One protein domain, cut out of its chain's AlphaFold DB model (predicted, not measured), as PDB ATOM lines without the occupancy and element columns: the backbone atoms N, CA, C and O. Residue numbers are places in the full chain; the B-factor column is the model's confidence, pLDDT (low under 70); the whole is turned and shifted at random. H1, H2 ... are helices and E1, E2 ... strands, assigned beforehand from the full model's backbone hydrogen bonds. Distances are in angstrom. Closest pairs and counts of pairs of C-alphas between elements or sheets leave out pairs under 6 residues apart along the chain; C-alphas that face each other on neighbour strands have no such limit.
ATOM      1  N   LYS A  30      39.572  31.813 115.024       87.94
ATOM      2  CA  LYS A  30      39.157  32.943 114.171       87.94
ATOM      3  C   LYS A  30      38.047  33.766 114.869       87.94
ATOM      4  O   LYS A  30      38.215  34.126 116.045       87.94
ATOM      5  N   ASN A  31      36.932  33.997 114.175       90.94
ATOM      6  CA  ASN A  31      35.745  34.696 114.669       90.94
ATOM      7  C   ASN A  31      34.837  33.825 115.543       90.94
ATOM      8  O   ASN A  31      33.873  34.340 116.085       90.94
ATOM      9  N   PHE A  32      35.178  32.552 115.765       91.88
ATOM     10  CA  PHE A  32      34.359  31.639 116.551       91.88
ATOM     11  C   PHE A  32      34.845  31.476 117.992       91.88
ATOM     12  O   PHE A  32      36.052  31.450 118.281       91.88
ATOM     13  N   VAL A  33      33.887  31.280 118.893       91.19
ATOM     14  CA  VAL A  33      34.067  30.509 120.123       91.19
ATOM     15  C   VAL A  33      33.550  29.102 119.859       91.19
ATOM     16  O   VAL A  33      32.382  28.901 119.541       91.19
ATOM     17  N   VAL A  34      34.456  28.137 119.964       90.19
ATOM     18  CA  VAL A  34      34.215  26.735 119.649       90.19
ATOM     19  C   VAL A  34      34.129  25.930 120.937       90.19
ATOM     20  O   VAL A  34      35.112  25.845 121.681       90.19
ATOM     21  N   ASP A  35      32.978  25.302 121.146       89.38
ATOM     22  CA  ASP A  35      32.770  24.263 122.150       89.38
ATOM     23  C   ASP A  35      32.965  22.890 121.491       89.38
ATOM     24  O   ASP A  35      32.345  22.572 120.475       89.38
ATOM     25  N   PHE A  36      33.850  22.063 122.041       88.50
ATOM     26  CA  PHE A  36      34.082  20.716 121.521       88.50
ATOM     27  C   PHE A  36      33.221  19.707 122.280       88.50
ATOM     28  O   PHE A  36      32.994  19.838 123.484       88.50
ATOM     29  N   LYS A  37      32.720  18.699 121.562       89.88
ATOM     30  CA  LYS A  37      31.952  17.584 122.121       89.88
ATOM     31  C   LYS A  37      32.424  16.284 121.489       89.88
ATOM     32  O   LYS A  37      32.163  16.032 120.314       89.88
ATOM     33  N   GLU A  38      33.125  15.451 122.254       90.31
ATOM     34  CA  GLU A  38      33.500  14.106 121.803       90.31
ATOM     35  C   GLU A  38      32.434  13.080 122.194       90.31
ATOM     36  O   GLU A  38      32.106  12.926 123.369       90.31
ATOM     37  N   VAL A  39      31.908  12.351 121.209       91.81
ATOM     38  CA  VAL A  39      30.856  11.347 121.408       91.81
ATOM     39  C   VAL A  39      31.136  10.088 120.590       91.81
ATOM     40  O   VAL A  39      31.648  10.152 119.477       91.81
ATOM     41  N   GLY A  40      30.778   8.916 121.115       92.00
ATOM     42  CA  GLY A  40      30.949   7.658 120.376       92.00
ATOM     43  C   GLY A  40      29.935   7.499 119.239       92.00
ATOM     44  O   GLY A  40      30.306   7.173 118.117       92.00
ATOM     45  N   LYS A  41      28.650   7.761 119.522       91.56
ATOM     46  CA  LYS A  41      27.537   7.465 118.598       91.56
ATOM     47  C   LYS A  41      26.626   8.648 118.299       91.56
ATOM     48  O   LYS A  41      26.207   8.809 117.162       91.56
ATOM     49  N   SER A  42      26.277   9.442 119.305       92.44
ATOM     50  CA  SER A  42      25.306  10.519 119.145       92.44
ATOM     51  C   SER A  42      25.618  11.693 120.053       92.44
ATOM     52  O   SER A  42      26.190  11.546 121.132       92.44
ATOM     53  N   PHE A  43      25.214  12.867 119.586       94.19
ATOM     54  CA  PHE A  43      25.200  14.098 120.350       94.19
ATOM     55  C   PHE A  43      23.786  14.667 120.291       94.19
ATOM     56  O   PHE A  43      23.241  14.864 119.206       94.19
ATOM     57  N   THR A  44      23.186  14.906 121.453       95.44
ATOM     58  CA  THR A  44      21.859  15.517 121.537       95.44
ATOM     59  C   THR A  44      22.006  17.030 121.499       95.44
ATOM     60  O   THR A  44      22.487  17.629 122.462       95.44
ATOM     61  N   LEU A  45      21.552  17.650 120.410       95.50
ATOM     62  CA  LEU A  45      21.408  19.099 120.317       95.50
ATOM     63  C   LEU A  45      20.018  19.510 120.815       95.50
ATOM     64  O   LEU A  45      19.003  18.990 120.357       95.50
ATOM     65  N   ASN A  46      19.971  20.452 121.750       95.94
ATOM     66  CA  ASN A  46      18.737  21.062 122.237       95.94
ATOM     67  C   ASN A  46      18.955  22.561 122.507       95.94
ATOM     68  O   ASN A  46      20.083  23.057 122.433       95.94
ATOM     69  N   LYS A  47      17.873  23.282 122.825       95.62
ATOM     70  CA  LYS A  47      17.917  24.740 123.026       95.62
ATOM     71  C   LYS A  47      18.854  25.169 124.157       95.62
ATOM     72  O   LYS A  47      19.484  26.207 124.029       95.62
ATOM     73  N   GLU A  48      18.973  24.394 125.232       94.50
ATOM     74  CA  GLU A  48      19.838  24.739 126.371       94.50
ATOM     75  C   GLU A  48      21.321  24.588 126.023       94.50
ATOM     76  O   GLU A  48      22.131  25.459 126.337       94.50
ATOM     77  N   VAL A  49      21.669  23.506 125.322       92.88
ATOM     78  CA  VAL A  49      23.028  23.267 124.821       92.88
ATOM     79  C   VAL A  49      23.439  24.376 123.852       92.88
ATOM     80  O   VAL A  49      24.530  24.927 123.989       92.88
ATOM     81  N   TRP A  50      22.553  24.749 122.922       95.50
ATOM     82  CA  TRP A  50      22.813  25.850 121.994       95.50
ATOM     83  C   TRP A  50      22.925  27.200 122.709       95.50
ATOM     84  O   TRP A  50      23.886  27.931 122.490       95.50
ATOM     85  N   ALA A  51      22.004  27.499 123.634       93.69
ATOM     86  CA  ALA A  51      22.014  28.738 124.410       93.69
ATOM     87  C   ALA A  51      23.300  28.918 125.231       93.69
ATOM     88  O   ALA A  51      23.766  30.041 125.426       93.69
ATOM     89  N   LYS A  52      23.900  27.824 125.709       89.12
ATOM     90  CA  LYS A  52      25.193  27.884 126.391       89.12
ATOM     91  C   LYS A  52      26.314  28.292 125.430       89.12
ATOM     92  O   LYS A  52      27.042  29.234 125.732       89.12
ATOM     93  N   ALA A  53      26.402  27.638 124.270       90.12
ATOM     94  CA  ALA A  53      27.402  27.962 123.252       90.12
ATOM     95  C   ALA A  53      27.278  29.421 122.772       90.12
ATOM     96  O   ALA A  53      28.280  30.128 122.675       90.12
ATOM     97  N   THR A  54      26.051  29.906 122.544       92.75
ATOM     98  CA  THR A  54      25.797  31.303 122.152       92.75
ATOM     99  C   THR A  54      26.155  32.284 123.265       92.75
ATOM    100  O   THR A  54      26.796  33.296 122.996       92.75
ATOM    101  N   THR A  55      25.813  31.987 124.521       89.75
ATOM    102  CA  THR A  55      26.126  32.859 125.666       89.75
ATOM    103  C   THR A  55      27.627  33.097 125.798       89.75
ATOM    104  O   THR A  55      28.061  34.231 126.015       89.75
ATOM    105  N   ASP A  56      28.436  32.048 125.664       81.88
ATOM    106  CA  ASP A  56      29.886  32.173 125.800       81.88
ATOM    107  C   ASP A  56      30.523  32.837 124.570       81.88
ATOM    108  O   ASP A  56      31.459  33.628 124.717       81.88
ATOM    109  N   ALA A  57      29.961  32.634 123.377       88.88
ATOM    110  CA  ALA A  57      30.360  33.348 122.167       88.88
ATOM    111  C   ALA A  57      30.064  34.859 122.241       88.88
ATOM    112  O   ALA A  57      30.968  35.676 122.038       88.88
ATOM    113  N   ILE A  58      28.849  35.239 122.659       88.88
ATOM    114  CA  ILE A  58      28.413  36.638 122.819       88.88
ATOM    115  C   ILE A  58      29.315  37.387 123.806       88.88
ATOM    116  O   ILE A  58      29.759  38.495 123.508       88.88
ATOM    117  N   LYS A  59      29.662  36.780 124.953       85.88
ATOM    118  CA  LYS A  59      30.587  37.389 125.933       85.88
ATOM    119  C   LYS A  59      31.958  37.720 125.344       85.88
ATOM    120  O   LYS A  59      32.650  38.592 125.863       85.88
ATOM    121  N   ASN A  60      32.368  37.002 124.302       82.00
ATOM    122  CA  ASN A  60      33.647  37.186 123.631       82.00
ATOM    123  C   ASN A  60      33.527  37.987 122.321       82.00
ATOM    124  O   ASN A  60      34.543  38.143 121.645       82.00
ATOM    125  N   GLY A  61      32.333  38.486 121.968       88.69
ATOM    126  CA  GLY A  61      32.088  39.233 120.728       88.69
ATOM    127  C   GLY A  61      32.355  38.401 119.474       88.69
ATOM    128  O   GLY A  61      32.997  38.881 118.544       88.69
ATOM    129  N   LYS A  62      31.958  37.128 119.501       91.50
ATOM    130  CA  LYS A  62      32.291  36.116 118.497       91.50
ATOM    131  C   LYS A  62      31.087  35.250 118.160       91.50
ATOM    132  O   LYS A  62      30.126  35.196 118.923       91.50
ATOM    133  N   ASP A  63      31.211  34.514 117.066       94.75
ATOM    134  CA  ASP A  63      30.210  33.565 116.604       94.75
ATOM    135  C   ASP A  63      30.280  32.241 117.381       94.75
ATOM    136  O   ASP A  63      31.372  31.760 117.708       94.75
ATOM    137  N   PRO A  64      29.141  31.615 117.701       95.00
ATOM    138  CA  PRO A  64      29.119  30.315 118.353       95.00
ATOM    139  C   PRO A  64      29.374  29.188 117.355       95.00
ATOM    140  O   PRO A  64      28.814  29.161 116.261       95.00
ATOM    141  N   ALA A  65      30.162  28.202 117.768       95.31
ATOM    142  CA  ALA A  65      30.277  26.935 117.065       95.31
ATOM    143  C   ALA A  65      30.352  25.774 118.054       95.31
ATOM    144  O   ALA A  65      31.058  25.841 119.059       95.31
ATOM    145  N   ILE A  66      29.679  24.672 117.732       94.75
ATOM    146  CA  ILE A  66      29.883  23.392 118.414       94.75
ATOM    147  C   ILE A  66      30.555  22.443 117.431       94.75
ATOM    148  O   ILE A  66      29.999  22.144 116.376       94.75
ATOM    149  N   VAL A  67      31.739  21.940 117.776       94.06
ATOM    150  CA  VAL A  67      32.396  20.879 117.009       94.06
ATOM    151  C   VAL A  67      32.117  19.542 117.673       94.06
ATOM    152  O   VAL A  67      32.651  19.227 118.740       94.06
ATOM    153  N   VAL A  68      31.300  18.730 117.008       94.31
ATOM    154  CA  VAL A  68      31.002  17.360 117.417       94.31
ATOM    155  C   VAL A  68      31.993  16.422 116.749       94.31
ATOM    156  O   VAL A  68      32.048  16.312 115.523       94.31
ATOM    157  N   VAL A  69      32.775  15.720 117.561       92.81
ATOM    158  CA  VAL A  69      33.677  14.666 117.100       92.81
ATOM    159  C   VAL A  69      33.024  13.330 117.397       92.81
ATOM    160  O   VAL A  69      32.923  12.933 118.557       92.81
ATOM    161  N   MET A  70      32.566  12.656 116.346       93.62
ATOM    162  CA  MET A  70      31.778  11.432 116.450       93.62
ATOM    163  C   MET A  70      32.578  10.218 115.988       93.62
ATOM    164  O   MET A  70      33.231  10.265 114.943       93.62
ATOM    165  N   GLY A  71      32.493   9.130 116.750       92.38
ATOM    166  CA  GLY A  71      33.108   7.844 116.435       92.38
ATOM    167  C   GLY A  71      34.235   7.448 117.389       92.38
ATOM    168  O   GLY A  71      34.626   8.186 118.297       92.38
ATOM    169  N   GLU A  72      34.769   6.249 117.176       89.88
ATOM    170  CA  GLU A  72      35.722   5.593 118.072       89.88
ATOM    171  C   GLU A  72      37.003   5.174 117.336       89.88
ATOM    172  O   GLU A  72      37.034   4.974 116.118       89.88
ATOM    173  N   GLY A  73      38.095   5.049 118.093       86.06
ATOM    174  CA  GLY A  73      39.402   4.687 117.551       86.06
ATOM    175  C   GLY A  73      39.862   5.645 116.446       86.06
ATOM    176  O   GLY A  73      39.915   6.861 116.647       86.06
ATOM    177  N   ASN A  74      40.193   5.073 115.286       84.75
ATOM    178  CA  ASN A  74      40.669   5.810 114.112       84.75
ATOM    179  C   ASN A  74      39.538   6.268 113.174       84.75
ATOM    180  O   ASN A  74      39.797   7.037 112.251       84.75
ATOM    181  N   SER A  75      38.295   5.835 113.407       90.31
ATOM    182  CA  SER A  75      37.139   6.226 112.598       90.31
ATOM    183  C   SER A  75      36.391   7.363 113.292       90.31
ATOM    184  O   SER A  75      35.432   7.138 114.028       90.31
ATOM    185  N   LYS A  76      36.885   8.595 113.115       92.25
ATOM    186  CA  LYS A  76      36.289   9.804 113.704       92.25
ATOM    187  C   LYS A  76      35.931  10.833 112.638       92.25
ATOM    188  O   LYS A  76      36.822  11.317 111.936       92.25
ATOM    189  N   VAL A  77      34.670  11.251 112.609       94.00
ATOM    190  CA  VAL A  77      34.193  12.407 111.833       94.00
ATOM    191  C   VAL A  77      34.100  13.644 112.723       94.00
ATOM    192  O   VAL A  77      33.967  13.533 113.940       94.00
ATOM    193  N   ARG A  78      34.226  14.831 112.127       93.06
ATOM    194  CA  ARG A  78      34.169  16.122 112.826       93.06
ATOM    195  C   ARG A  78      33.169  16.999 112.106       93.06
ATOM    196  O   ARG A  78      33.384  17.316 110.942       93.06
ATOM    197  N   LEU A  79      32.092  17.335 112.793       95.19
ATOM    198  CA  LEU A  79      31.001  18.139 112.263       95.19
ATOM    199  C   LEU A  79      30.939  19.443 113.047       95.19
ATOM    200  O   LEU A  79      31.101  19.432 114.267       95.19
ATOM    201  N   ALA A  80      30.717  20.551 112.348       95.19
ATOM    202  CA  ALA A  80      30.476  21.846 112.963       95.19
ATOM    203  C   ALA A  80      28.976  22.145 112.935       95.19
ATOM    204  O   ALA A  80      28.321  21.950 111.914       95.19
ATOM    205  N   ILE A  81      28.455  22.611 114.063       96.44
ATOM    206  CA  ILE A  81      27.110  23.158 114.202       96.44
ATOM    207  C   ILE A  81      27.281  24.658 114.427       96.44
ATOM    208  O   ILE A  81      27.922  25.065 115.400       96.44
ATOM    209  N   ILE A  82      26.730  25.445 113.511       96.56
ATOM    210  CA  ILE A  82      26.717  26.911 113.492       96.56
ATOM    211  C   ILE A  82      25.319  27.373 113.058       96.56
ATOM    212  O   ILE A  82      24.543  26.555 112.555       96.56
ATOM    213  N   GLU A  83      24.985  28.652 113.250       95.62
ATOM    214  CA  GLU A  83      23.754  29.205 112.662       95.62
ATOM    215  C   GLU A  83      23.787  29.094 111.134       95.62
ATOM    216  O   GLU A  83      24.840  29.264 110.515       95.62
ATOM    217  N   MET A  84      22.620  28.852 110.529       95.50
ATOM    218  CA  MET A  84      22.497  28.729 109.072       95.50
ATOM    219  C   MET A  84      22.961  30.001 108.358       95.50
ATOM    220  O   MET A  84      23.705  29.903 107.392       95.50
ATOM    221  N   SER A  85      22.618  31.179 108.887       95.00
ATOM    222  CA  SER A  85      23.027  32.460 108.301       95.00
ATOM    223  C   SER A  85      24.547  32.628 108.245       95.00
ATOM    224  O   SER A  85      25.074  33.155 107.280       95.00
ATOM    225  N   ILE A  86      25.273  32.118 109.247       94.38
ATOM    226  CA  ILE A  86      26.741  32.162 109.253       94.38
ATOM    227  C   ILE A  86      27.300  31.253 108.154       94.38
ATOM    228  O   ILE A  86      28.308  31.576 107.536       94.38
ATOM    229  N   LEU A  87      26.675  30.096 107.914       95.19
ATOM    230  CA  LEU A  87      27.080  29.222 106.816       95.19
ATOM    231  C   LEU A  87      26.801  29.864 105.453       95.19
ATOM    232  O   LEU A  87      27.641  29.743 104.570       95.19
ATOM    233  N   GLU A  88      25.648  30.514 105.293       95.19
ATOM    234  CA  GLU A  88      25.281  31.250 104.077       95.19
ATOM    235  C   GLU A  88      26.327  32.330 103.773       95.19
ATOM    236  O   GLU A  88      26.936  32.286 102.705       95.19
ATOM    237  N   ASP A  89      26.652  33.177 104.755       92.31
ATOM    238  CA  ASP A  89      27.689  34.208 104.625       92.31
ATOM    239  C   ASP A  89      29.055  33.619 104.213       92.31
ATOM    240  O   ASP A  89      29.760  34.189 103.388       92.31
ATOM    241  N   LEU A  90      29.436  32.455 104.760       91.31
ATOM    242  CA  LEU A  90      30.709  31.786 104.447       91.31
ATOM    243  C   LEU A  90      30.751  31.116 103.063       91.31
ATOM    244  O   LEU A  90      31.840  30.790 102.590       91.31
ATOM    245  N   VAL A  91      29.598  30.807 102.468       93.31
ATOM    246  CA  VAL A  91      29.492  30.148 101.152       93.31
ATOM    247  C   VAL A  91      29.311  31.169 100.029       93.31
ATOM    248  O   VAL A  91      29.632  30.867  98.881       93.31
ATOM    249  N   GLU A  92      28.798  32.356 100.347       88.44
ATOM    250  CA  GLU A  92      28.644  33.468  99.404       88.44
ATOM    251  C   GLU A  92      29.938  34.289  99.196       88.44
ATOM    252  O   GLU A  92      29.964  35.164  98.327       88.44
ATOM    253  N   GLU A  93      31.016  33.976  99.930       56.16
ATOM    254  CA  GLU A  93      32.402  34.425  99.668       56.16
ATOM    255  C   GLU A  93      33.092  33.643  98.532       56.16
ATOM    256  O   GLU A  93      33.810  34.293  97.731       56.16
TER     257      GLU A  93
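AT A GLANCE: This is residues 30 to 93 of the 93 residues of an uncharacterized protein of Aphanizomenon flos-aquae WA102 (UniProt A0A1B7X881). What is the shape? A twisted sheet of E1, E2 and E3 has helix H1 over one face, making two layers, and residues 87 to 93, of which 87 to 91 belong to H2, stick out. What builds it? The 64 printed residues include E1, H1, E2, E3, H2 in chain order; the sheet, E1 E2 E3, and the class are mixed. Is it compact? It is only just compact, close to loose: radius of gyration of the C-alphas 12.7 A, spans 35 by 29 by 19 A.

HOW THE PARTS SIT: How do strands pair? E1, residues 32 to 39, is parallel to E2, residues 63 to 72; N 35 and O 65 are 2.9 A apart. E2 and E3, residues 75 to 81, form an antiparallel hairpin; N 68 and O 79 are 2.8 A apart. Where are the helices? H1, residues 47 to 59, joins parallel E1 and E2 in a strand-helix-strand unit with a right-handed crossover; its height over the sheet is 8.8 A, and its closest C-alphas to E2 are Ala 57 and Pro 64, 5.0 A. H2, residues 84 to 91, is not on the sheet; in both helices every O i to N i+4 pair is within hydrogen-bond range.

IN THESE COORDINATES: Where does E1 begin? C-alpha 32 is at (34.359, 31.639, 116.551). Where does H2 end? C-alpha 91 is at (29.492, 30.148, 101.152). How long are they? E1 measures 21.2 A, H1 18.1 A, E2 28.5 A and E3 19.7 A.

THE WHOLE: How large is it? The farthest C-alphas, Gly 73 and Glu 92, are 35.7 A apart. Is it whole and confident? The printed part has no cut and no long link; only residue 93 is under 70 in pLDDT.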